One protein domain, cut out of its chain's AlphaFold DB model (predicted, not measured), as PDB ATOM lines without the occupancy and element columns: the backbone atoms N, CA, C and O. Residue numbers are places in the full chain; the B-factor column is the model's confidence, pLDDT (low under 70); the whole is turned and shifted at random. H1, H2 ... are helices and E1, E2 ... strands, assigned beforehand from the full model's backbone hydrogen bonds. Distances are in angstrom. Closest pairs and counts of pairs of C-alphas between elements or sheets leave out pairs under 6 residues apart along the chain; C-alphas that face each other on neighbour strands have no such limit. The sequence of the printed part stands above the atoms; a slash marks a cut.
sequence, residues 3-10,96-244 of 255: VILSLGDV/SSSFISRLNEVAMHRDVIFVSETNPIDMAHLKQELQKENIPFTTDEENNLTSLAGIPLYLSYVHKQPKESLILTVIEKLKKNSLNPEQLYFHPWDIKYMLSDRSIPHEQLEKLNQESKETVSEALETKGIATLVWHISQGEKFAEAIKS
ATOM      1  N   VAL A   3      -3.756 -21.763 -31.154       79.12
ATOM      2  CA  VAL A   3      -3.893 -21.848 -32.608       79.12
ATOM      3  C   VAL A   3      -2.513 -22.059 -33.217       79.12
ATOM      4  O   VAL A   3      -1.622 -21.236 -33.007       79.12
ATOM      5  N   ILE A   4      -2.330 -23.141 -33.976       82.31
ATOM      6  CA  ILE A   4      -1.132 -23.325 -34.802       82.31
ATOM      7  C   ILE A   4      -1.475 -22.833 -36.205       82.31
ATOM      8  O   ILE A   4      -2.369 -23.375 -36.853       82.31
ATOM      9  N   LEU A   5      -0.779 -21.789 -36.652       82.25
ATOM     10  CA  LEU A   5      -1.051 -21.106 -37.910       82.25
ATOM     11  C   LEU A   5       0.166 -21.161 -38.832       82.25
ATOM     12  O   LEU A   5       1.305 -20.945 -38.409       82.25
ATOM     13  N   SER A   6      -0.072 -21.402 -40.116       86.81
ATOM     14  CA  SER A   6       0.950 -21.241 -41.141       86.81
ATOM     15  C   SER A   6       1.335 -19.766 -41.271       86.81
ATOM     16  O   SER A   6       0.477 -18.919 -41.509       86.81
ATOM     17  N   LEU A   7       2.628 -19.434 -41.208       89.00
ATOM     18  CA  LEU A   7       3.075 -18.054 -41.450       89.00
ATOM     19  C   LEU A   7       2.652 -17.551 -42.844       89.00
ATOM     20  O   LEU A   7       2.371 -16.368 -43.007       89.00
ATOM     21  N   GLY A   8       2.548 -18.449 -43.832       86.50
ATOM     22  CA  GLY A   8       2.087 -18.119 -45.186       86.50
ATOM     23  C   GLY A   8       0.642 -17.602 -45.266       86.50
ATOM     24  O   GLY A   8       0.302 -16.925 -46.237       86.50
ATOM     25  N   ASP A   9      -0.180 -17.861 -44.240       81.94
ATOM     26  CA  ASP A   9      -1.558 -17.349 -44.140       81.94
ATOM     27  C   ASP A   9      -1.600 -15.881 -43.679       81.94
ATOM     28  O   ASP A   9      -2.639 -15.223 -43.750       81.94
ATOM     29  N   VAL A  10      -0.467 -15.367 -43.192       84.44
ATOM     30  CA  VAL A  10      -0.274 -13.962 -42.811       84.44
ATOM     31  C   VAL A  10       0.619 -13.254 -43.823       84.44
ATOM     32  O   VAL A  10       0.327 -12.136 -44.232       84.44
ATOM     33  N   SER A  96       6.103  -5.177 -45.610       88.81
ATOM     34  CA  SER A  96       5.479  -5.059 -44.289       88.81
ATOM     35  C   SER A  96       4.061  -4.477 -44.330       88.81
ATOM     36  O   SER A  96       3.127  -5.045 -43.765       88.81
ATOM     37  N   SER A  97       3.869  -3.393 -45.084       88.69
ATOM     38  CA  SER A  97       2.590  -2.698 -45.256       88.69
ATOM     39  C   SER A  97       1.453  -3.589 -45.763       88.69
ATOM     40  O   SER A  97       0.292  -3.306 -45.481       88.69
ATOM     41  N   SER A  98       1.766  -4.665 -46.489       86.88
ATOM     42  CA  SER A  98       0.761  -5.568 -47.054       86.88
ATOM     43  C   SER A  98       0.288  -6.653 -46.082       86.88
ATOM     44  O   SER A  98      -0.816  -7.163 -46.253       86.88
ATOM     45  N   PHE A  99       1.064  -6.973 -45.037       88.19
ATOM     46  CA  PHE A  99       0.702  -8.010 -44.060       88.19
ATOM     47  C   PHE A  99       0.538  -7.497 -42.624       88.19
ATOM     48  O   PHE A  99      -0.033  -8.202 -41.793       88.19
ATOM     49  N   ILE A 100       0.990  -6.279 -42.301       89.69
ATOM     50  CA  ILE A 100       1.015  -5.765 -40.921       89.69
ATOM     51  C   ILE A 100      -0.371  -5.725 -40.269       89.69
ATOM     52  O   ILE A 100      -0.508  -6.071 -39.099       89.69
ATOM     53  N   SER A 101      -1.416  -5.375 -41.026       84.62
ATOM     54  CA  SER A 101      -2.794  -5.380 -40.516       84.62
ATOM     55  C   SER A 101      -3.223  -6.781 -40.080       84.62
ATOM     56  O   SER A 101      -3.780  -6.944 -38.997       84.62
ATOM     57  N   ARG A 102      -2.919  -7.797 -40.898       85.62
ATOM     58  CA  ARG A 102      -3.240  -9.197 -40.606       85.62
ATOM     59  C   ARG A 102      -2.401  -9.732 -39.454       85.62
ATOM     60  O   ARG A 102      -2.918 -10.436 -38.595       85.62
ATOM     61  N   LEU A 103      -1.120  -9.372 -39.403       87.12
ATOM     62  CA  LEU A 103      -0.247  -9.737 -38.295       87.12
ATOM     63  C   LEU A 103      -0.758  -9.169 -36.965       87.12
ATOM     64  O   LEU A 103      -0.800  -9.895 -35.977       87.12
ATOM     65  N   ASN A 104      -1.180  -7.903 -36.947       84.94
ATOM     66  CA  ASN A 104      -1.730  -7.266 -35.752       84.94
ATOM     67  C   ASN A 104      -3.043  -7.917 -35.310       84.94
ATOM     68  O   ASN A 104      -3.212  -8.171 -34.122       84.94
ATOM     69  N   GLU A 105      -3.940  -8.226 -36.249       82.31
ATOM     70  CA  GLU A 105      -5.173  -8.972 -35.972       82.31
ATOM     71  C   GLU A 105      -4.856 -10.313 -35.295       82.31
ATOM     72  O   GLU A 105      -5.371 -10.605 -34.218       82.31
ATOM     73  N   VAL A 106      -3.922 -11.086 -35.857       82.06
ATOM     74  CA  VAL A 106      -3.490 -12.364 -35.278       82.06
ATOM     75  C   VAL A 106      -2.847 -12.170 -33.898       82.06
ATOM     76  O   VAL A 106      -3.138 -12.933 -32.979       82.06
ATOM     77  N   ALA A 107      -2.028 -11.134 -33.714       83.12
ATOM     78  CA  ALA A 107      -1.354 -10.836 -32.446       83.12
ATOM     79  C   ALA A 107      -2.307 -10.404 -31.320       83.12
ATOM     80  O   ALA A 107      -1.963 -10.529 -30.143       83.12
ATOM     81  N   MET A 108      -3.517  -9.934 -31.644       79.56
ATOM     82  CA  MET A 108      -4.552  -9.662 -30.641       79.56
ATOM     83  C   MET A 108      -5.108 -10.944 -30.009       79.56
ATOM     84  O   MET A 108      -5.670 -10.896 -28.908       79.56
ATOM     85  N   HIS A 109      -4.935 -12.096 -30.660       74.94
ATOM     86  CA  HIS A 109      -5.360 -13.378 -30.125       74.94
ATOM     87  C   HIS A 109      -4.298 -13.951 -29.189       74.94
ATOM     88  O   HIS A 109      -3.153 -14.210 -29.561       74.94
ATOM     89  N   ARG A 110      -4.698 -14.167 -27.933       64.56
ATOM     90  CA  ARG A 110      -3.870 -14.887 -26.966       64.56
ATOM     91  C   ARG A 110      -3.790 -16.346 -27.415       64.56
ATOM     92  O   ARG A 110      -4.821 -16.938 -27.716       64.56
ATOM     93  N   ASP A 111      -2.577 -16.893 -27.431       81.62
ATOM     94  CA  ASP A 111      -2.257 -18.293 -27.744       81.62
ATOM     95  C   ASP A 111      -2.108 -18.653 -29.242       81.62
ATOM     96  O   ASP A 111      -2.475 -19.749 -29.651       81.62
ATOM     97  N   VAL A 112      -1.527 -17.795 -30.084       85.44
ATOM     98  CA  VAL A 112      -1.125 -18.193 -31.453       85.44
ATOM     99  C   VAL A 112       0.323 -18.695 -31.475       85.44
ATOM    100  O   VAL A 112       1.170 -18.206 -30.728       85.44
ATOM    101  N   ILE A 113       0.618 -19.668 -32.338       89.56
ATOM    102  CA  ILE A 113       1.969 -20.123 -32.681       89.56
ATOM    103  C   ILE A 113       2.079 -20.205 -34.200       89.56
ATOM    104  O   ILE A 113       1.254 -20.844 -34.852       89.56
ATOM    105  N   PHE A 114       3.130 -19.613 -34.760       92.50
ATOM    106  CA  PHE A 114       3.442 -19.757 -36.171       92.50
ATOM    107  C   PHE A 114       4.305 -20.983 -36.450       92.50
ATOM    108  O   PHE A 114       5.284 -21.264 -35.755       92.50
ATOM    109  N   VAL A 115       3.985 -21.659 -37.547       91.38
ATOM    110  CA  VAL A 115       4.841 -22.653 -38.195       91.38
ATOM    111  C   VAL A 115       5.088 -22.222 -39.635       91.38
ATOM    112  O   VAL A 115       4.184 -21.726 -40.309       91.38
ATOM    113  N   SER A 116       6.308 -22.390 -40.134       91.75
ATOM    114  CA  SER A 116       6.633 -22.002 -41.507       91.75
ATOM    115  C   SER A 116       7.544 -23.008 -42.193       91.75
ATOM    116  O   SER A 116       8.601 -23.368 -41.672       91.75
ATOM    117  N   GLU A 117       7.134 -23.417 -43.395       90.00
ATOM    118  CA  GLU A 117       7.965 -24.154 -44.348       90.00
ATOM    119  C   GLU A 117       8.490 -23.199 -45.422       90.00
ATOM    120  O   GLU A 117       8.034 -23.132 -46.572       90.00
ATOM    121  N   THR A 118       9.451 -22.400 -44.994       89.25
ATOM    122  CA  THR A 118      10.069 -21.345 -45.785       89.25
ATOM    123  C   THR A 118      11.582 -21.516 -45.775       89.25
ATOM    124  O   THR A 118      12.110 -22.395 -45.093       89.25
ATOM    125  N   ASN A 119      12.283 -20.730 -46.579       91.50
ATOM    126  CA  ASN A 119      13.731 -20.802 -46.692       91.50
ATOM    127  C   ASN A 119      14.419 -19.621 -45.974       91.50
ATOM    128  O   ASN A 119      13.772 -18.610 -45.684       91.50
ATOM    129  N   PRO A 120      15.729 -19.737 -45.687       92.19
ATOM    130  CA  PRO A 120      16.500 -18.673 -45.044       92.19
ATOM    131  C   PRO A 120      16.468 -17.317 -45.765       92.19
ATOM    132  O   PRO A 120      16.435 -16.293 -45.083       92.19
ATOM    133  N   ILE A 121      16.428 -17.285 -47.107       94.00
ATOM    134  CA  ILE A 121      16.404 -16.032 -47.888       94.00
ATOM    135  C   ILE A 121      15.111 -15.266 -47.604       94.00
ATOM    136  O   ILE A 121      15.146 -14.083 -47.264       94.00
ATOM    137  N   ASP A 122      13.971 -15.953 -47.658       93.50
ATOM    138  CA  ASP A 122      12.665 -15.340 -47.406       93.50
ATOM    139  C   ASP A 122      12.543 -14.850 -45.953       93.50
ATOM    140  O   ASP A 122      11.970 -13.791 -45.696       93.50
ATOM    141  N   MET A 123      13.134 -15.565 -44.987       94.81
ATOM    142  CA  MET A 123      13.185 -15.106 -43.591       94.81
ATOM    143  C   MET A 123      14.142 -13.940 -43.370       94.81
ATOM    144  O   MET A 123      13.866 -13.080 -42.534       94.81
ATOM    145  N   ALA A 124      15.252 -13.875 -44.105       94.25
ATOM    146  CA  ALA A 124      16.137 -12.719 -44.079       94.25
ATOM    147  C   ALA A 124      15.423 -11.468 -44.605       94.25
ATOM    148  O   ALA A 124      15.509 -10.415 -43.974       94.25
ATOM    149  N   HIS A 125      14.659 -11.599 -45.693       93.81
ATOM    150  CA  HIS A 125      13.833 -10.511 -46.210       93.81
ATOM    151  C   HIS A 125      12.740 -10.100 -45.215       93.81
ATOM    152  O   HIS A 125      12.604  -8.918 -44.907       93.81
ATOM    153  N   LEU A 126      12.013 -11.068 -44.641       94.81
ATOM    154  CA  LEU A 126      11.004 -10.775 -43.623       94.81
ATOM    155  C   LEU A 126      11.616  -9.982 -42.458       94.81
ATOM    156  O   LEU A 126      11.073  -8.949 -42.092       94.81
ATOM    157  N   LYS A 127      12.781 -10.387 -41.931       95.25
ATOM    158  CA  LYS A 127      13.491  -9.628 -40.880       95.25
ATOM    159  C   LYS A 127      13.720  -8.162 -41.255       95.25
ATOM    160  O   LYS A 127      13.509  -7.296 -40.411       95.25
ATOM    161  N   GLN A 128      14.133  -7.881 -42.490       94.94
ATOM    162  CA  GLN A 128      14.361  -6.508 -42.958       94.94
ATOM    163  C   GLN A 128      13.065  -5.690 -42.959       94.94
ATOM    164  O   GLN A 128      13.044  -4.564 -42.460       94.94
ATOM    165  N   GLU A 129      11.967  -6.267 -43.449       94.88
ATOM    166  CA  GLU A 129      10.659  -5.604 -43.461       94.88
ATOM    167  C   GLU A 129      10.119  -5.356 -42.040       94.88
ATOM    168  O   GLU A 129       9.532  -4.309 -41.772       94.88
ATOM    169  N   LEU A 130      10.379  -6.265 -41.093       93.75
ATOM    170  CA  LEU A 130      10.028  -6.065 -39.681       93.75
ATOM    171  C   LEU A 130      10.834  -4.939 -39.036       93.75
ATOM    172  O   LEU A 130      10.269  -4.118 -38.315       93.75
ATOM    173  N   GLN A 131      12.140  -4.879 -39.310       94.69
ATOM    174  CA  GLN A 131      13.013  -3.807 -38.826       94.69
ATOM    175  C   GLN A 131      12.559  -2.442 -39.345       94.69
ATOM    176  O   GLN A 131      12.493  -1.485 -38.578       94.69
ATOM    177  N   LYS A 132      12.207  -2.364 -40.630       93.94
ATOM    178  CA  LYS A 132      11.746  -1.138 -41.287       93.94
ATOM    179  C   LYS A 132      10.506  -0.532 -40.619       93.94
ATOM    180  O   LYS A 132      10.458   0.680 -40.438       93.94
ATOM    181  N   GLU A 133       9.542  -1.359 -40.216       91.56
ATOM    182  CA  GLU A 133       8.315  -0.902 -39.539       91.56
ATOM    183  C   GLU A 133       8.402  -0.920 -38.007       91.56
ATOM    184  O   GLU A 133       7.404  -0.681 -37.329       91.56
ATOM    185  N   ASN A 134       9.576  -1.207 -37.437       93.56
ATOM    186  CA  ASN A 134       9.771  -1.376 -35.994       93.56
ATOM    187  C   ASN A 134       8.818  -2.414 -35.363       93.56
ATOM    188  O   ASN A 134       8.375  -2.256 -34.222       93.56
ATOM    189  N   ILE A 135       8.495  -3.484 -36.093       91.62
ATOM    190  CA  ILE A 135       7.689  -4.591 -35.568       91.62
ATOM    191  C   ILE A 135       8.581  -5.442 -34.649       91.62
ATOM    192  O   ILE A 135       9.647  -5.877 -35.087       91.62
ATOM    193  N   PRO A 136       8.178  -5.729 -33.394       94.00
ATOM    194  CA  PRO A 136       8.977  -6.552 -32.489       94.00
ATOM    195  C   PRO A 136       9.179  -7.974 -33.021       94.00
ATOM    196  O   PRO A 136       8.226  -8.629 -33.438       94.00
ATOM    197  N   PHE A 137      10.403  -8.488 -32.943       96.19
ATOM    198  CA  PHE A 137      10.730  -9.886 -33.221       96.19
ATOM    199  C   PHE A 137      11.898 -10.333 -32.340       96.19
ATOM    200  O   PHE A 137      12.630  -9.505 -31.796       96.19
ATOM    201  N   THR A 138      12.084 -11.644 -32.204       97.12
ATOM    202  CA  THR A 138      13.248 -12.220 -31.515       97.12
ATOM    203  C   THR A 138      13.987 -13.183 -32.424       97.12
ATOM    204  O   THR A 138      13.398 -13.767 -33.339       97.12
ATOM    205  N   THR A 139      15.273 -13.373 -32.142       97.38
ATOM    206  CA  THR A 139      16.112 -14.361 -32.817       97.38
ATOM    207  C   THR A 139      16.792 -15.295 -31.825       97.38
ATOM    208  O   THR A 139      16.882 -14.981 -30.637       97.38
ATOM    209  N   ASP A 140      17.248 -16.449 -32.303       95.75
ATOM    210  CA  ASP A 140      18.196 -17.298 -31.577       95.75
ATOM    211  C   ASP A 140      19.651 -16.803 -31.743       95.75
ATOM    212  O   ASP A 140      19.907 -15.743 -32.326       95.75
ATOM    213  N   GLU A 141      20.608 -17.570 -31.210       95.00
ATOM    214  CA  GLU A 141      22.054 -17.291 -31.283       95.00
ATOM    215  C   GLU A 141      22.611 -17.354 -32.716       95.00
ATOM    216  O   GLU A 141      23.606 -16.704 -33.027       95.00
ATOM    217  N   GLU A 142      21.943 -18.092 -33.603       92.38
ATOM    218  CA  GLU A 142      22.279 -18.217 -35.023       92.38
ATOM    219  C   GLU A 142      21.556 -17.165 -35.886       92.38
ATOM    220  O   GLU A 142      21.620 -17.204 -37.116       92.38
ATOM    221  N   ASN A 143      20.894 -16.184 -35.256       94.56
ATOM    222  CA  ASN A 143      20.136 -15.117 -35.908       94.56
ATOM    223  C   ASN A 143      18.916 -15.620 -36.718       94.56
ATOM    224  O   ASN A 143      18.437 -14.936 -37.631       94.56
ATOM    225  N   ASN A 144      18.370 -16.794 -36.399       94.94
ATOM    226  CA  ASN A 144      17.101 -17.264 -36.956       94.94
ATOM    227  C   ASN A 144      15.927 -16.636 -36.209       94.94
ATOM    228  O   ASN A 144      15.985 -16.477 -34.993       94.94
ATOM    229  N   LEU A 145      14.843 -16.304 -36.915       96.12
ATOM    230  CA  LEU A 145      13.631 -15.791 -36.276       96.12
ATOM    231  C   LEU A 145      12.998 -16.854 -35.369       96.12
ATOM    232  O   LEU A 145      12.717 -17.964 -35.812       96.12
ATOM    233  N   THR A 146      12.722 -16.476 -34.122       95.75
ATOM    234  CA  THR A 146      12.061 -17.328 -33.116       95.75
ATOM    235  C   THR A 146      10.714 -16.779 -32.662       95.75
ATOM    236  O   THR A 146       9.897 -17.520 -32.115       95.75
ATOM    237  N   SER A 147      10.444 -15.494 -32.903       95.31
ATOM    238  CA  SER A 147       9.117 -14.908 -32.721       95.31
ATOM    239  C   SER A 147       8.891 -13.708 -33.636       95.31
ATOM    240  O   SER A 147       9.843 -13.057 -34.068       95.31
ATOM    241  N   LEU A 148       7.619 -13.414 -33.898       93.38
ATOM    242  CA  LEU A 148       7.143 -12.282 -34.683       93.38
ATOM    243  C   LEU A 148       5.979 -11.616 -33.942       93.38
ATOM    244  O   LEU A 148       5.000 -12.285 -33.633       93.38
ATOM    245  N   ALA A 149       6.062 -10.317 -33.657       90.56
ATOM    246  CA  ALA A 149       5.060  -9.572 -32.885       90.56
ATOM    247  C   ALA A 149       4.708 -10.236 -31.533       90.56
ATOM    248  O   ALA A 149       3.565 -10.210 -31.085       90.56
ATOM    249  N   GLY A 150       5.694 -10.869 -30.886       90.69
ATOM    250  CA  GLY A 150       5.506 -11.628 -29.642       90.69
ATOM    251  C   GLY A 150       4.885 -13.021 -29.818       90.69
ATOM    252  O   GLY A 150       4.740 -13.742 -28.834       90.69
ATOM    253  N   ILE A 151       4.559 -13.426 -31.049       91.31
ATOM    254  CA  ILE A 151       4.033 -14.753 -31.385       91.31
ATOM    255  C   ILE A 151       5.211 -15.707 -31.640       91.31
ATOM    256  O   ILE A 151       6.040 -15.409 -32.506       91.31
ATOM    257  N   PRO A 152       5.308 -16.856 -30.945       94.50
ATOM    258  CA  PRO A 152       6.338 -17.858 -31.208       94.50
ATOM    259  C   PRO A 152       6.311 -18.352 -32.659       94.50
ATOM    260  O   PRO A 152       5.239 -18.607 -33.205       94.50
ATOM    261  N   LEU A 153       7.485 -18.539 -33.263       95.19
ATOM    262  CA  LEU A 153       7.652 -18.990 -34.643       95.19
ATOM    263  C   LEU A 153       8.590 -20.197 -34.710       95.19
ATOM    264  O   LEU A 153       9.700 -20.171 -34.186       95.19
ATOM    265  N   TYR A 154       8.141 -21.235 -35.410       94.38
ATOM    266  CA  TYR A 154       8.904 -22.447 -35.684       94.38
ATOM    267  C   TYR A 154       9.187 -22.565 -37.183       94.38
ATOM    268  O   TYR A 154       8.274 -22.461 -38.006       94.38
ATOM    269  N   LEU A 155      10.451 -22.810 -37.537       94.81
ATOM    270  CA  LEU A 155      10.937 -22.812 -38.920       94.81
ATOM    271  C   LEU A 155      11.473 -24.187 -39.331       94.81
ATOM    272  O   LEU A 155      12.272 -24.796 -38.616       94.81
ATOM    273  N   SER A 156      11.076 -24.654 -40.516       91.12
ATOM    274  CA  SER A 156      11.472 -25.960 -41.064       91.12
ATOM    275  C   SER A 156      12.984 -26.127 -41.203       91.12
ATOM    276  O   SER A 156      13.514 -27.177 -40.846       91.12
ATOM    277  N   TYR A 157      13.699 -25.103 -41.677       91.44
ATOM    278  CA  TYR A 157      15.144 -25.187 -41.922       91.44
ATOM    279  C   TYR A 157      15.974 -25.145 -40.630       91.44
ATOM    280  O   TYR A 157      17.045 -25.742 -40.582       91.44
ATOM    281  N   VAL A 158      15.462 -24.504 -39.572       92.00
ATOM    282  CA  VAL A 158      16.094 -24.487 -38.239       92.00
ATOM    283  C   VAL A 158      15.989 -25.869 -37.598       92.00
ATOM    284  O   VAL A 158      16.959 -26.405 -37.070       92.00
ATOM    285  N   HIS A 159      14.812 -26.490 -37.696       90.31
ATOM    286  CA  HIS A 159      14.558 -27.813 -37.124       90.31
ATOM    287  C   HIS A 159      14.910 -28.979 -38.055       90.31
ATOM    288  O   HIS A 159      14.845 -30.130 -37.629       90.31
ATOM    289  N   LYS A 160      15.298 -28.691 -39.302       91.12
ATOM    290  CA  LYS A 160      15.619 -29.663 -40.358       91.12
ATOM    291  C   LYS A 160      14.515 -30.697 -40.584       91.12
ATOM    292  O   LYS A 160      14.764 -31.893 -40.720       91.12
ATOM    293  N   GLN A 161      13.275 -30.220 -40.595       86.62
ATOM    294  CA  GLN A 161      12.071 -31.043 -40.663       86.62
ATOM    295  C   GLN A 161      11.073 -30.459 -41.667       86.62
ATOM    296  O   GLN A 161      10.991 -29.236 -41.794       86.62
ATOM    297  N   PRO A 162      10.293 -31.301 -42.369       83.31
ATOM    298  CA  PRO A 162       9.176 -30.825 -43.176       83.31
ATOM    299  C   PRO A 162       8.057 -30.268 -42.278       83.31
ATOM    300  O   PRO A 162       8.026 -30.528 -41.069       83.31
ATOM    301  N   LYS A 163       7.133 -29.495 -42.866       81.88
ATOM    302  CA  LYS A 163       6.098 -28.752 -42.126       81.88
ATOM    303  C   LYS A 163       5.274 -29.640 -41.195       81.88
ATOM    304  O   LYS A 163       4.996 -29.260 -40.064       81.88
ATOM    305  N   GLU A 164       4.912 -30.833 -41.652       79.44
ATOM    306  CA  GLU A 164       4.077 -31.780 -40.919       79.44
ATOM    307  C   GLU A 164       4.766 -32.252 -39.639       79.44
ATOM    308  O   GLU A 164       4.187 -32.224 -38.554       79.44
ATOM    309  N   SER A 165       6.039 -32.640 -39.753       81.81
ATOM    310  CA  SER A 165       6.856 -33.060 -38.610       81.81
ATOM    311  C   SER A 165       7.114 -31.903 -37.645       81.81
ATOM    312  O   SER A 165       7.150 -32.100 -36.427       81.81
ATOM    313  N   LEU A 166       7.234 -30.685 -38.176       83.94
ATOM    314  CA  LEU A 166       7.389 -29.482 -37.371       83.94
ATOM    315  C   LEU A 166       6.132 -29.191 -36.543       83.94
ATOM    316  O   LEU A 166       6.240 -28.926 -35.346       83.94
ATOM    317  N   ILE A 167       4.944 -29.305 -37.144       81.50
ATOM    318  CA  ILE A 167       3.666 -29.158 -36.435       81.50
ATOM    319  C   ILE A 167       3.563 -30.184 -35.302       81.50
ATOM    320  O   ILE A 167       3.265 -29.814 -34.167       81.50
ATOM    321  N   LEU A 168       3.875 -31.457 -35.569       79.94
ATOM    322  CA  LEU A 168       3.867 -32.503 -34.538       79.94
ATOM    323  C   LEU A 168       4.833 -32.185 -33.389       79.94
ATOM    324  O   LEU A 168       4.460 -32.300 -32.221       79.94
ATOM    325  N   THR A 169       6.032 -31.696 -33.706       82.94
ATOM    326  CA  THR A 169       7.017 -31.259 -32.705       82.94
ATOM    327  C   THR A 169       6.473 -30.128 -31.826       82.94
ATOM    328  O   THR A 169       6.674 -30.133 -30.608       82.94
ATOM    329  N   VAL A 170       5.760 -29.160 -32.411       84.62
ATOM    330  CA  VAL A 170       5.105 -28.083 -31.653       84.62
ATOM    331  C   VAL A 170       4.038 -28.658 -30.721       84.62
ATOM    332  O   VAL A 170       4.043 -28.343 -29.533       84.62
ATOM    333  N   ILE A 171       3.179 -29.558 -31.207       80.19
ATOM    334  CA  ILE A 171       2.137 -30.206 -30.391       80.19
ATOM    335  C   ILE A 171       2.748 -30.940 -29.191       80.19
ATOM    336  O   ILE A 171       2.262 -30.811 -28.067       80.19
ATOM    337  N   GLU A 172       3.822 -31.702 -29.397       79.88
ATOM    338  CA  GLU A 172       4.502 -32.421 -28.316       79.88
ATOM    339  C   GLU A 172       5.088 -31.477 -27.261       79.88
ATOM    340  O   GLU A 172       4.998 -31.758 -26.061       79.88
ATOM    341  N   LYS A 173       5.651 -30.338 -27.684       81.38
ATOM    342  CA  LYS A 173       6.128 -29.296 -26.765       81.38
ATOM    343  C   LYS A 173       4.984 -28.704 -25.944       81.38
ATOM    344  O   LYS A 173       5.142 -28.527 -24.738       81.38
ATOM    345  N   LEU A 174       3.827 -28.454 -26.558       79.31
ATOM    346  CA  LEU A 174       2.652 -27.933 -25.851       79.31
ATOM    347  C   LEU A 174       2.110 -28.942 -24.830       79.31
ATOM    348  O   LEU A 174       1.848 -28.568 -23.689       79.31
ATOM    349  N   LYS A 175       2.045 -30.232 -25.188       74.81
ATOM    350  CA  LYS A 175       1.636 -31.309 -24.268       74.81
ATOM    351  C   LYS A 175       2.512 -31.367 -23.015       74.81
ATOM    352  O   LYS A 175       1.990 -31.493 -21.909       74.81
ATOM    353  N   LYS A 176       3.836 -31.235 -23.165       77.69
ATOM    354  CA  LYS A 176       4.780 -31.203 -22.028       77.69
ATOM    355  C   LYS A 176       4.538 -30.015 -21.092       77.69
ATOM    356  O   LYS A 176       4.801 -30.125 -19.900       77.69
ATOM    357  N   ASN A 177       3.977 -28.926 -21.610       77.12
ATOM    358  CA  ASN A 177       3.638 -27.722 -20.854       77.12
ATOM    359  C   ASN A 177       2.191 -27.727 -20.321       77.12
ATOM    360  O   ASN A 177       1.668 -26.677 -19.963       77.12
ATOM    361  N   SER A 178       1.549 -28.902 -20.231       65.94
ATOM    362  CA  SER A 178       0.187 -29.093 -19.697       65.94
ATOM    363  C   SER A 178      -0.942 -28.431 -20.503       65.94
ATOM    364  O   SER A 178      -2.035 -28.223 -19.977       65.94
ATOM    365  N   LEU A 179      -0.718 -28.123 -21.784       64.94
ATOM    366  CA  LEU A 179      -1.783 -27.687 -22.690       64.94
ATOM    367  C   LEU A 179      -2.615 -28.890 -23.151       64.94
ATOM    368  O   LEU A 179      -2.063 -29.882 -23.633       64.94
ATOM    369  N   ASN A 180      -3.942 -28.800 -23.008       59.44
ATOM    370  CA  ASN A 180      -4.859 -29.843 -23.469       59.44
ATOM    371  C   ASN A 180      -4.897 -29.839 -25.017       59.44
ATOM    372  O   ASN A 180      -5.258 -28.816 -25.598       59.44
ATOM    373  N   PRO A 181      -4.563 -30.954 -25.700       56.47
ATOM    374  CA  PRO A 181      -4.617 -31.064 -27.161       56.47
ATOM    375  C   PRO A 181      -5.980 -30.740 -27.783       56.47
ATOM    376  O   PRO A 181      -6.034 -30.322 -28.933       56.47
ATOM    377  N   GLU A 182      -7.071 -30.891 -27.031       52.62
ATOM    378  CA  GLU A 182      -8.429 -30.523 -27.463       52.62
ATOM    379  C   GLU A 182      -8.617 -29.006 -27.629       52.62
ATOM    380  O   GLU A 182      -9.625 -28.550 -28.161       52.62
ATOM    381  N   GLN A 183      -7.647 -28.210 -27.177       60.47
ATOM    382  CA  GLN A 183      -7.619 -26.758 -27.324       60.47
ATOM    383  C   GLN A 183      -6.759 -26.312 -28.513       60.47
ATOM    384  O   GLN A 183      -6.383 -25.141 -28.557       60.47
ATOM    385  N   LEU A 184      -6.413 -27.227 -29.425       59.88
ATOM    386  CA  LEU A 184      -5.629 -26.934 -30.621       59.88
ATOM    387  C   LEU A 184      -6.526 -26.729 -31.838       59.88
ATOM    388  O   LEU A 184      -7.381 -27.558 -32.140       59.88
ATOM    389  N   TYR A 185      -6.276 -25.644 -32.564       64.88
ATOM    390  CA  TYR A 185      -6.873 -25.391 -33.870       64.88
ATOM    391  C   TYR A 185      -5.814 -25.511 -34.972       64.88
ATOM    392  O   TYR A 185      -4.708 -24.982 -34.825       64.88
ATOM    393  N   PHE A 186      -6.183 -26.166 -36.077       57.94
ATOM    394  CA  PHE A 186      -5.371 -26.297 -37.288       57.94
ATOM    395  C   PHE A 186      -6.126 -25.748 -38.494       57.94
ATOM    396  O   PHE A 186      -7.321 -26.001 -38.653       57.94
ATOM    397  N   HIS A 187      -5.415 -25.057 -39.381       56.78
ATOM    398  CA  HIS A 187      -5.969 -24.655 -40.668       56.78
ATOM    399  C   HIS A 187      -6.252 -25.902 -41.543       56.78
ATOM    400  O   HIS A 187      -5.413 -26.805 -41.586       56.78
ATOM    401  N   PRO A 188      -7.365 -25.983 -42.302       55.56
ATOM    402  CA  PRO A 188      -7.671 -27.143 -43.154       55.56
ATOM    403  C   PRO A 188      -6.560 -27.522 -44.145       55.56
ATOM    404  O   PRO A 188      -6.307 -28.700 -44.396       55.56
ATOM    405  N   TRP A 189      -5.848 -26.528 -44.682       52.69
ATOM    406  CA  TRP A 189      -4.664 -26.760 -45.519       52.69
ATOM    407  C   TRP A 189      -3.527 -27.451 -44.762       52.69
ATOM    408  O   TRP A 189      -2.878 -28.324 -45.329       52.69
ATOM    409  N   ASP A 190      -3.309 -27.124 -43.487       55.94
ATOM    410  CA  ASP A 190      -2.291 -27.778 -42.659       55.94
ATOM    411  C   ASP A 190      -2.687 -29.215 -42.313       55.94
ATOM    412  O   ASP A 190      -1.832 -30.099 -42.316       55.94
ATOM    413  N   ILE A 191      -3.985 -29.481 -42.139       54.97
ATOM    414  CA  ILE A 191      -4.518 -30.845 -42.005       54.97
ATOM    415  C   ILE A 191      -4.221 -31.657 -43.275       54.97
ATOM    416  O   ILE A 191      -3.752 -32.788 -43.178       54.97
ATOM    417  N   LYS A 192      -4.399 -31.081 -44.474       52.34
ATOM    418  CA  LYS A 192      -4.035 -31.740 -45.743       52.34
ATOM    419  C   LYS A 192      -2.550 -32.111 -45.802       52.34
ATOM    420  O   LYS A 192      -2.224 -33.225 -46.210       52.34
ATOM    421  N   TYR A 193      -1.664 -31.189 -45.416       51.31
ATOM    422  CA  TYR A 193      -0.226 -31.458 -45.340       51.31
ATOM    423  C   TYR A 193       0.044 -32.600 -44.353       51.31
ATOM    424  O   TYR A 193       0.609 -33.621 -44.737       51.31
ATOM    425  N   MET A 194      -0.470 -32.494 -43.121       51.00
ATOM    426  CA  MET A 194      -0.287 -33.495 -42.063       51.00
ATOM    427  C   MET A 194      -0.776 -34.894 -42.447       51.00
ATOM    428  O   MET A 194      -0.129 -35.880 -42.103       51.00
ATOM    429  N   LEU A 195      -1.889 -34.996 -43.175       48.53
ATOM    430  CA  LEU A 195      -2.455 -36.280 -43.586       48.53
ATOM    431  C   LEU A 195      -1.688 -36.935 -44.741       48.53
ATOM    432  O   LEU A 195      -1.942 -38.099 -45.038       48.53
ATOM    433  N   SER A 196      -0.768 -36.218 -45.410       47.28
ATOM    434  CA  SER A 196      -0.096 -36.672 -46.644       47.28
ATOM    435  C   SER A 196      -1.070 -37.191 -47.717       47.28
ATOM    436  O   SER A 196      -0.666 -37.861 -48.672       47.28
ATOM    437  N   ASP A 197      -2.357 -36.876 -47.576       44.44
ATOM    438  CA  ASP A 197      -3.421 -37.464 -48.361       44.44
ATOM    439  C   ASP A 197      -3.733 -36.539 -49.533       44.44
ATOM    440  O   ASP A 197      -4.478 -35.559 -49.451       44.44
ATOM    441  N   ARG A 198      -3.097 -36.847 -50.665       46.66
ATOM    442  CA  ARG A 198      -3.340 -36.159 -51.937       46.66
ATOM    443  C   ARG A 198      -4.716 -36.490 -52.530       46.66
ATOM    444  O   ARG A 198      -5.024 -35.956 -53.592       46.66
ATOM    445  N   SER A 199      -5.513 -37.359 -51.895       45.38
ATOM    446  CA  SER A 199      -6.833 -37.754 -52.392       45.38
ATOM    447  C   SER A 199      -7.922 -36.712 -52.145       45.38
ATOM    448  O   SER A 199      -8.930 -36.753 -52.846       45.38
ATOM    449  N   ILE A 200      -7.720 -35.753 -51.229       48.31
ATOM    450  CA  ILE A 200      -8.704 -34.691 -50.980       48.31
ATOM    451  C   ILE A 200      -8.692 -33.704 -52.165       48.31
ATOM    452  O   ILE A 200      -7.689 -32.998 -52.363       48.31
ATOM    453  N   PRO A 201      -9.778 -33.624 -52.963       55.81
ATOM    454  CA  PRO A 201      -9.855 -32.737 -54.117       55.81
ATOM    455  C   PRO A 201      -9.723 -31.264 -53.717       55.81
ATOM    456  O   PRO A 201     -10.189 -30.845 -52.659       55.81
ATOM    457  N   HIS A 202      -9.116 -30.458 -54.592       51.62
ATOM    458  CA  HIS A 202      -8.890 -29.026 -54.357       51.62
ATOM    459  C   HIS A 202     -10.181 -28.260 -54.027       51.62
ATOM    460  O   HIS A 202     -10.197 -27.469 -53.095       51.62
ATOM    461  N   GLU A 203     -11.278 -28.576 -54.712       59.81
ATOM    462  CA  GLU A 203     -12.597 -27.964 -54.499       59.81
ATOM    463  C   GLU A 203     -13.165 -28.245 -53.095       59.81
ATOM    464  O   GLU A 203     -13.758 -27.371 -52.465       59.81
ATOM    465  N   GLN A 204     -12.918 -29.441 -52.544       54.50
ATOM    466  CA  GLN A 204     -13.297 -29.753 -51.162       54.50
ATOM    467  C   GLN A 204     -12.447 -28.971 -50.160       54.50
ATOM    468  O   GLN A 204     -12.953 -28.564 -49.121       54.50
ATOM    469  N   LEU A 205     -11.176 -28.717 -50.475       50.47
ATOM    470  CA  LEU A 205     -10.295 -27.910 -49.632       50.47
ATOM    471  C   LEU A 205     -10.653 -26.430 -49.677       50.47
ATOM    472  O   LEU A 205     -10.589 -25.779 -48.643       50.47
ATOM    473  N   GLU A 206     -11.052 -25.896 -50.832       50.81
ATOM    474  CA  GLU A 206     -11.556 -24.524 -50.935       50.81
ATOM    475  C   GLU A 206     -12.854 -24.347 -50.154       50.81
ATOM    476  O   GLU A 206     -12.977 -23.383 -49.400       50.81
ATOM    477  N   LYS A 207     -13.773 -25.312 -50.247       56.03
ATOM    478  CA  LYS A 207     -14.995 -25.324 -49.442       56.03
ATOM    479  C   LYS A 207     -14.690 -25.394 -47.942       56.03
ATOM    480  O   LYS A 207     -15.177 -24.558 -47.193       56.03
ATOM    481  N   LEU A 208     -13.818 -26.314 -47.519       51.03
ATOM    482  CA  LEU A 208     -13.380 -26.428 -46.122       51.03
ATOM    483  C   LEU A 208     -12.645 -25.174 -45.638       51.03
ATOM    484  O   LEU A 208     -12.777 -24.799 -44.482       51.03
ATOM    485  N   ASN A 209     -11.869 -24.518 -46.502       50.22
ATOM    486  CA  ASN A 209     -11.185 -23.260 -46.210       50.22
ATOM    487  C   ASN A 209     -12.180 -22.103 -46.055       50.22
ATOM    488  O   ASN A 209     -12.016 -21.273 -45.169       50.22
ATOM    489  N   GLN A 210     -13.220 -22.050 -46.886       53.44
ATOM    490  CA  GLN A 210     -14.280 -21.051 -46.787       53.44
ATOM    491  C   GLN A 210     -15.090 -21.240 -45.493       53.44
ATOM    492  O   GLN A 210     -15.211 -20.302 -44.709       53.44
ATOM    493  N   GLU A 211     -15.518 -22.474 -45.210       51.81
ATOM    494  CA  GLU A 211     -16.208 -22.854 -43.968       51.81
ATOM    495  C   GLU A 211     -15.328 -22.598 -42.732       51.81
ATOM    496  O   GLU A 211     -15.797 -22.116 -41.705       51.81
ATOM    497  N   SER A 212     -14.023 -22.855 -42.834       49.34
ATOM    498  CA  SER A 212     -13.036 -22.589 -41.787       49.34
ATOM    499  C   SER A 212     -12.800 -21.100 -41.559       49.34
ATOM    500  O   SER A 212     -12.709 -20.688 -40.410       49.34
ATOM    501  N   LYS A 213     -12.735 -20.274 -42.608       47.69
ATOM    502  CA  LYS A 213     -12.627 -18.814 -42.474       47.69
ATOM    503  C   LYS A 213     -13.860 -18.226 -41.801       47.69
ATOM    504  O   LYS A 213     -13.705 -17.380 -40.927       47.69
ATOM    505  N   GLU A 214     -15.047 -18.703 -42.165       51.78
ATOM    506  CA  GLU A 214     -16.315 -18.318 -41.535       51.78
ATOM    507  C   GLU A 214     -16.351 -18.760 -40.062       51.78
ATOM    508  O   GLU A 214     -16.607 -17.939 -39.184       51.78
ATOM    509  N   THR A 215     -15.942 -20.000 -39.771       46.78
ATOM    510  CA  THR A 215     -15.880 -20.546 -38.402       46.78
ATOM    511  C   THR A 215     -14.806 -19.874 -37.544       46.78
ATOM    512  O   THR A 215     -15.006 -19.674 -36.353       46.78
ATOM    513  N   VAL A 216     -13.656 -19.505 -38.117       44.22
ATOM    514  CA  VAL A 216     -12.603 -18.750 -37.422       44.22
ATOM    515  C   VAL A 216     -13.088 -17.337 -37.140       44.22
ATOM    516  O   VAL A 216     -12.971 -16.906 -36.003       44.22
ATOM    517  N   SER A 217     -13.692 -16.636 -38.104       44.69
ATOM    518  CA  SER A 217     -14.291 -15.318 -37.845       44.69
ATOM    519  C   SER A 217     -15.334 -15.389 -36.723       44.69
ATOM    520  O   SER A 217     -15.263 -14.612 -35.775       44.69
ATOM    521  N   GLU A 218     -16.231 -16.377 -36.758       45.56
ATOM    522  CA  GLU A 218     -17.281 -16.565 -35.749       45.56
ATOM    523  C   GLU A 218     -16.718 -16.974 -34.370       45.56
ATOM    524  O   GLU A 218     -17.141 -16.446 -33.336       45.56
ATOM    525  N   ALA A 219     -15.705 -17.845 -34.327       42.44
ATOM    526  CA  ALA A 219     -15.024 -18.263 -33.098       42.44
ATOM    527  C   ALA A 219     -14.161 -17.149 -32.478       42.44
ATOM    528  O   ALA A 219     -13.998 -17.096 -31.254       42.44
ATOM    529  N   LEU A 220     -13.608 -16.254 -33.304       44.06
ATOM    530  CA  LEU A 220     -12.859 -15.081 -32.855       44.06
ATOM    531  C   LEU A 220     -13.793 -13.972 -32.335       44.06
ATOM    532  O   LEU A 220     -13.414 -13.253 -31.408       44.06
ATOM    533  N   GLU A 221     -15.017 -13.870 -32.860       47.47
ATOM    534  CA  GLU A 221     -16.020 -12.877 -32.449       47.47
ATOM    535  C   GLU A 221     -16.778 -13.246 -31.159       47.47
ATOM    536  O   GLU A 221     -17.101 -12.367 -30.355       47.47
ATOM    537  N   THR A 222     -17.037 -14.530 -30.895       42.06
ATOM    538  CA  THR A 222     -18.021 -14.940 -29.866       42.06
ATOM    539  C   THR A 222     -17.481 -15.207 -28.456       42.06
ATOM    540  O   THR A 222     -18.254 -15.581 -27.580       42.06
ATOM    541  N   LYS A 223     -16.194 -14.956 -28.165       41.72
ATOM    542  CA  LYS A 223     -15.576 -15.170 -26.830       41.72
ATOM    543  C   LYS A 223     -16.055 -16.457 -26.132       41.72
ATOM    544  O   LYS A 223     -16.646 -16.427 -25.055       41.72
ATOM    545  N   GLY A 224     -15.643 -17.589 -26.688       39.41
ATOM    546  CA  GLY A 224     -15.558 -18.845 -25.956       39.41
ATOM    547  C   GLY A 224     -16.635 -19.867 -26.300       39.41
ATOM    548  O   GLY A 224     -17.822 -19.579 -26.313       39.41
ATOM    549  N   ILE A 225     -16.141 -21.103 -26.390       35.19
ATOM    550  CA  ILE A 225     -16.844 -22.390 -26.366       35.19
ATOM    551  C   ILE A 225     -17.119 -23.006 -27.744       35.19
ATOM    552  O   ILE A 225     -17.926 -22.538 -28.530       35.19
ATOM    553  N   ALA A 226     -16.427 -24.138 -27.929       32.59
ATOM    554  CA  ALA A 226     -16.791 -25.330 -28.681       32.59
ATOM    555  C   ALA A 226     -17.443 -25.118 -30.051       32.59
ATOM    556  O   ALA A 226     -18.657 -24.996 -30.141       32.59
ATOM    557  N   THR A 227     -16.649 -25.248 -31.115       31.69
ATOM    558  CA  THR A 227     -16.822 -26.297 -32.138       31.69
ATOM    559  C   THR A 227     -15.673 -26.204 -33.144       31.69
ATOM    560  O   THR A 227     -15.658 -25.344 -34.012       31.69
ATOM    561  N   LEU A 228     -14.721 -27.132 -33.045       33.62
ATOM    562  CA  LEU A 228     -14.140 -27.774 -34.227       33.62
ATOM    563  C   LEU A 228     -13.771 -29.215 -33.851       33.62
ATOM    564  O   LEU A 228     -12.612 -29.603 -33.752       33.62
ATOM    565  N   VAL A 229     -14.797 -30.017 -33.557       37.59
ATOM    566  CA  VAL A 229     -14.647 -31.471 -33.457       37.59
ATOM    567  C   VAL A 229     -14.935 -32.055 -34.830       37.59
ATOM    568  O   VAL A 229     -16.066 -32.419 -35.136       37.59
ATOM    569  N   TRP A 230     -13.894 -32.177 -35.649       35.94
ATOM    570  CA  TRP A 230     -13.866 -33.130 -36.758       35.94
ATOM    571  C   TRP A 230     -12.401 -33.406 -37.133       35.94
ATOM    572  O   TRP A 230     -11.732 -32.526 -37.644       35.94
ATOM    573  N   HIS A 231     -11.750 -34.538 -36.852       35.25
ATOM    574  CA  HIS A 231     -12.051 -35.754 -36.100       35.25
ATOM    575  C   HIS A 231     -10.787 -36.084 -35.276       35.25
ATOM    576  O   HIS A 231      -9.820 -36.641 -35.795       35.25
ATOM    577  N   ILE A 232     -10.784 -35.781 -33.976       38.19
ATOM    578  CA  ILE A 232      -9.701 -36.185 -33.056       38.19
ATOM    579  C   ILE A 232      -9.627 -37.725 -32.936       38.19
ATOM    580  O   ILE A 232      -8.551 -38.277 -32.719       38.19
ATOM    581  N   SER A 233     -10.715 -38.440 -33.261       33.72
ATOM    582  CA  SER A 233     -10.725 -39.903 -33.414       33.72
ATOM    583  C   SER A 233      -9.881 -40.424 -34.590       33.72
ATOM    584  O   SER A 233      -9.573 -41.612 -34.631       33.72
ATOM    585  N   GLN A 234      -9.487 -39.565 -35.539       40.22
ATOM    586  CA  GLN A 234      -8.506 -39.890 -36.582       40.22
ATOM    587  C   GLN A 234      -7.095 -39.432 -36.195       40.22
ATOM    588  O   GLN A 234      -6.132 -40.014 -36.669       40.22
ATOM    589  N   GLY A 235      -6.955 -38.457 -35.290       39.12
ATOM    590  CA  GLY A 235      -5.669 -38.032 -34.727       39.12
ATOM    591  C   GLY A 235      -5.051 -39.063 -33.776       39.12
ATOM    592  O   GLY A 235      -3.842 -39.276 -33.811       39.12
ATOM    593  N   GLU A 236      -5.865 -39.759 -32.977       38.12
ATOM    594  CA  GLU A 236      -5.401 -40.904 -32.175       38.12
ATOM    595  C   GLU A 236      -5.060 -42.108 -33.056       38.12
ATOM    596  O   GLU A 236      -3.987 -42.684 -32.900       38.12
ATOM    597  N   LYS A 237      -5.889 -42.406 -34.068       41.06
ATOM    598  CA  LYS A 237      -5.577 -43.424 -35.086       41.06
ATOM    599  C   LYS A 237      -4.322 -43.084 -35.891       41.06
ATOM    600  O   LYS A 237      -3.577 -43.982 -36.252       41.06
ATOM    601  N   PHE A 238      -4.059 -41.805 -36.143       40.44
ATOM    602  CA  PHE A 238      -2.852 -41.306 -36.804       40.44
ATOM    603  C   PHE A 238      -1.620 -41.421 -35.896       40.44
ATOM    604  O   PHE A 238      -0.573 -41.889 -36.334       40.44
ATOM    605  N   ALA A 239      -1.746 -41.082 -34.610       38.84
ATOM    606  CA  ALA A 239      -0.678 -41.259 -33.628       38.84
ATOM    607  C   ALA A 239      -0.370 -42.743 -33.343       38.84
ATOM    608  O   ALA A 239       0.782 -43.079 -33.070       38.84
ATOM    609  N   GLU A 240      -1.363 -43.633 -33.422       39.62
ATOM    610  CA  GLU A 240      -1.180 -45.089 -33.356       39.62
ATOM    611  C   GLU A 240      -0.592 -45.663 -34.653       39.62
ATOM    612  O   GLU A 240       0.358 -46.439 -34.581       39.62
ATOM    613  N   ALA A 241      -1.065 -45.227 -35.828       39.44
ATOM    614  CA  ALA A 241      -0.556 -45.663 -37.134       39.44
ATOM    615  C   ALA A 241       0.898 -45.233 -37.396       39.44
ATOM    616  O   ALA A 241       1.630 -45.940 -38.080       39.44
ATOM    617  N   ILE A 242       1.335 -44.101 -36.834       38.78
ATOM    618  CA  ILE A 242       2.736 -43.652 -36.882       38.78
ATOM    619  C   ILE A 242       3.616 -44.419 -35.884       38.78
ATOM    620  O   ILE A 242       4.792 -44.648 -36.159       38.78
ATOM    621  N   LYS A 243       3.072 -44.841 -34.733       37.25
ATOM    622  CA  LYS A 243       3.799 -45.658 -33.741       37.25
ATOM    623  C   LYS A 243       3.988 -47.108 -34.185       37.25
ATOM    624  O   LYS A 243       4.943 -47.749 -33.756       37.25
ATOM    625  N   SER A 244       3.089 -47.634 -35.014       39.44
ATOM    626  CA  SER A 244       3.243 -48.937 -35.652       39.44
ATOM    627  C   SER A 244       4.019 -48.777 -36.961       39.44
ATOM    628  O   SER A 244       3.436 -48.475 -37.997       39.44
TER     629      SER A 244
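Overview. This is residues 3 to 10 and 96 to 244 of the 255 residues of an uncharacterized protein of Legionella maceachernii (UniProt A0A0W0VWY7). A twisted sheet of six strands is the middle of a three-layer body, with H4 along one face and H2 slantwise over the other. H5 joins the first residues of H4 to the long helix H6, and H7 lies off by itself, touching no helix. The 157 printed residues include seven named helices and six named strands, ordered E1 H1 E2 H2 E3 E4 E5 H3 H4 E6 H5 H6 H7, of mixed class. The whole is compact, with a radius of gyration of the C-alphas of 16.3 A and spans of 44 by 38 by 35 A.

Arrangement. The mixed sheet runs E3, residues 137 to 139, E4, 145 to 148, E5, 151 to 155, E2, 112 to 116, E1, 3 to 6, and E6, 184 to 186; it is only just strongly twisted, up to 4.2 A off its plane. E3, E4 and E5 are a meander, antiparallel neighbours in two hairpins, with N 146 and O 138, and N 153 and O 146, each 2.9 A apart. Parallel pairs follow: E5 and E2 with N 154 and O 114 at 2.9 A, E2 and E1 with N 113 and O 3 at 2.8 A, E1 and E6 with N 4 and O 185 at 3.1 A, within hydrogen-bond range. H4, residues 163 to 176, has a height over the sheet of 8.6 A and runs along E2, at 22 degrees on the local plane. H2, residues 120 to 132, is on the opposite face at 9.7 A, slantwise to E4 at 42 degrees on the local plane. H1, residues 96 to 107, only grazes the sheet; its residue 96 alone touches H2, C-alphas of Ser 96 and Glu 129 5.3 A apart. H3, residues 156 to 159, only just touches H4, only at the corner, with 3 pairs of C-alphas within 8 A. H5, residues 188 to 195, touches residues 163 to 165 of H4 about perpendicular, 88 degrees, C-alphas of Glu 164 and Met 194 4.8 A apart. H6, residues 202 to 221, touches H5 with residues 205 to 212 alone, at a steep tilt of 59 degrees, opposite ways, C-alphas of Pro 188 and Asn 209 6.1 A apart. H7, residues 232 to 243, is not on the sheet. Every O i to N i+4 pair is within range in H2, H4, H5 and H6; H1 has 6 of 8, H7 7 of 8, and H3 is too short.

Along the chain. E1 begins at C-alpha 3 (-3.893, -21.848, -32.608); H7 ends at C-alpha 243 (3.799, -45.658, -33.741). H6 is 28.1 A long, H4 20.3 A, H2 18.6 A.

Size, cuts and confidence. Residues 11 to 95 are not printed; C-alphas 10 and 96 are 10.7 A apart. No link printed whole is long. Mean pLDDT of the printed part is 70.8; residues 110 and 178 to 244 are under 70.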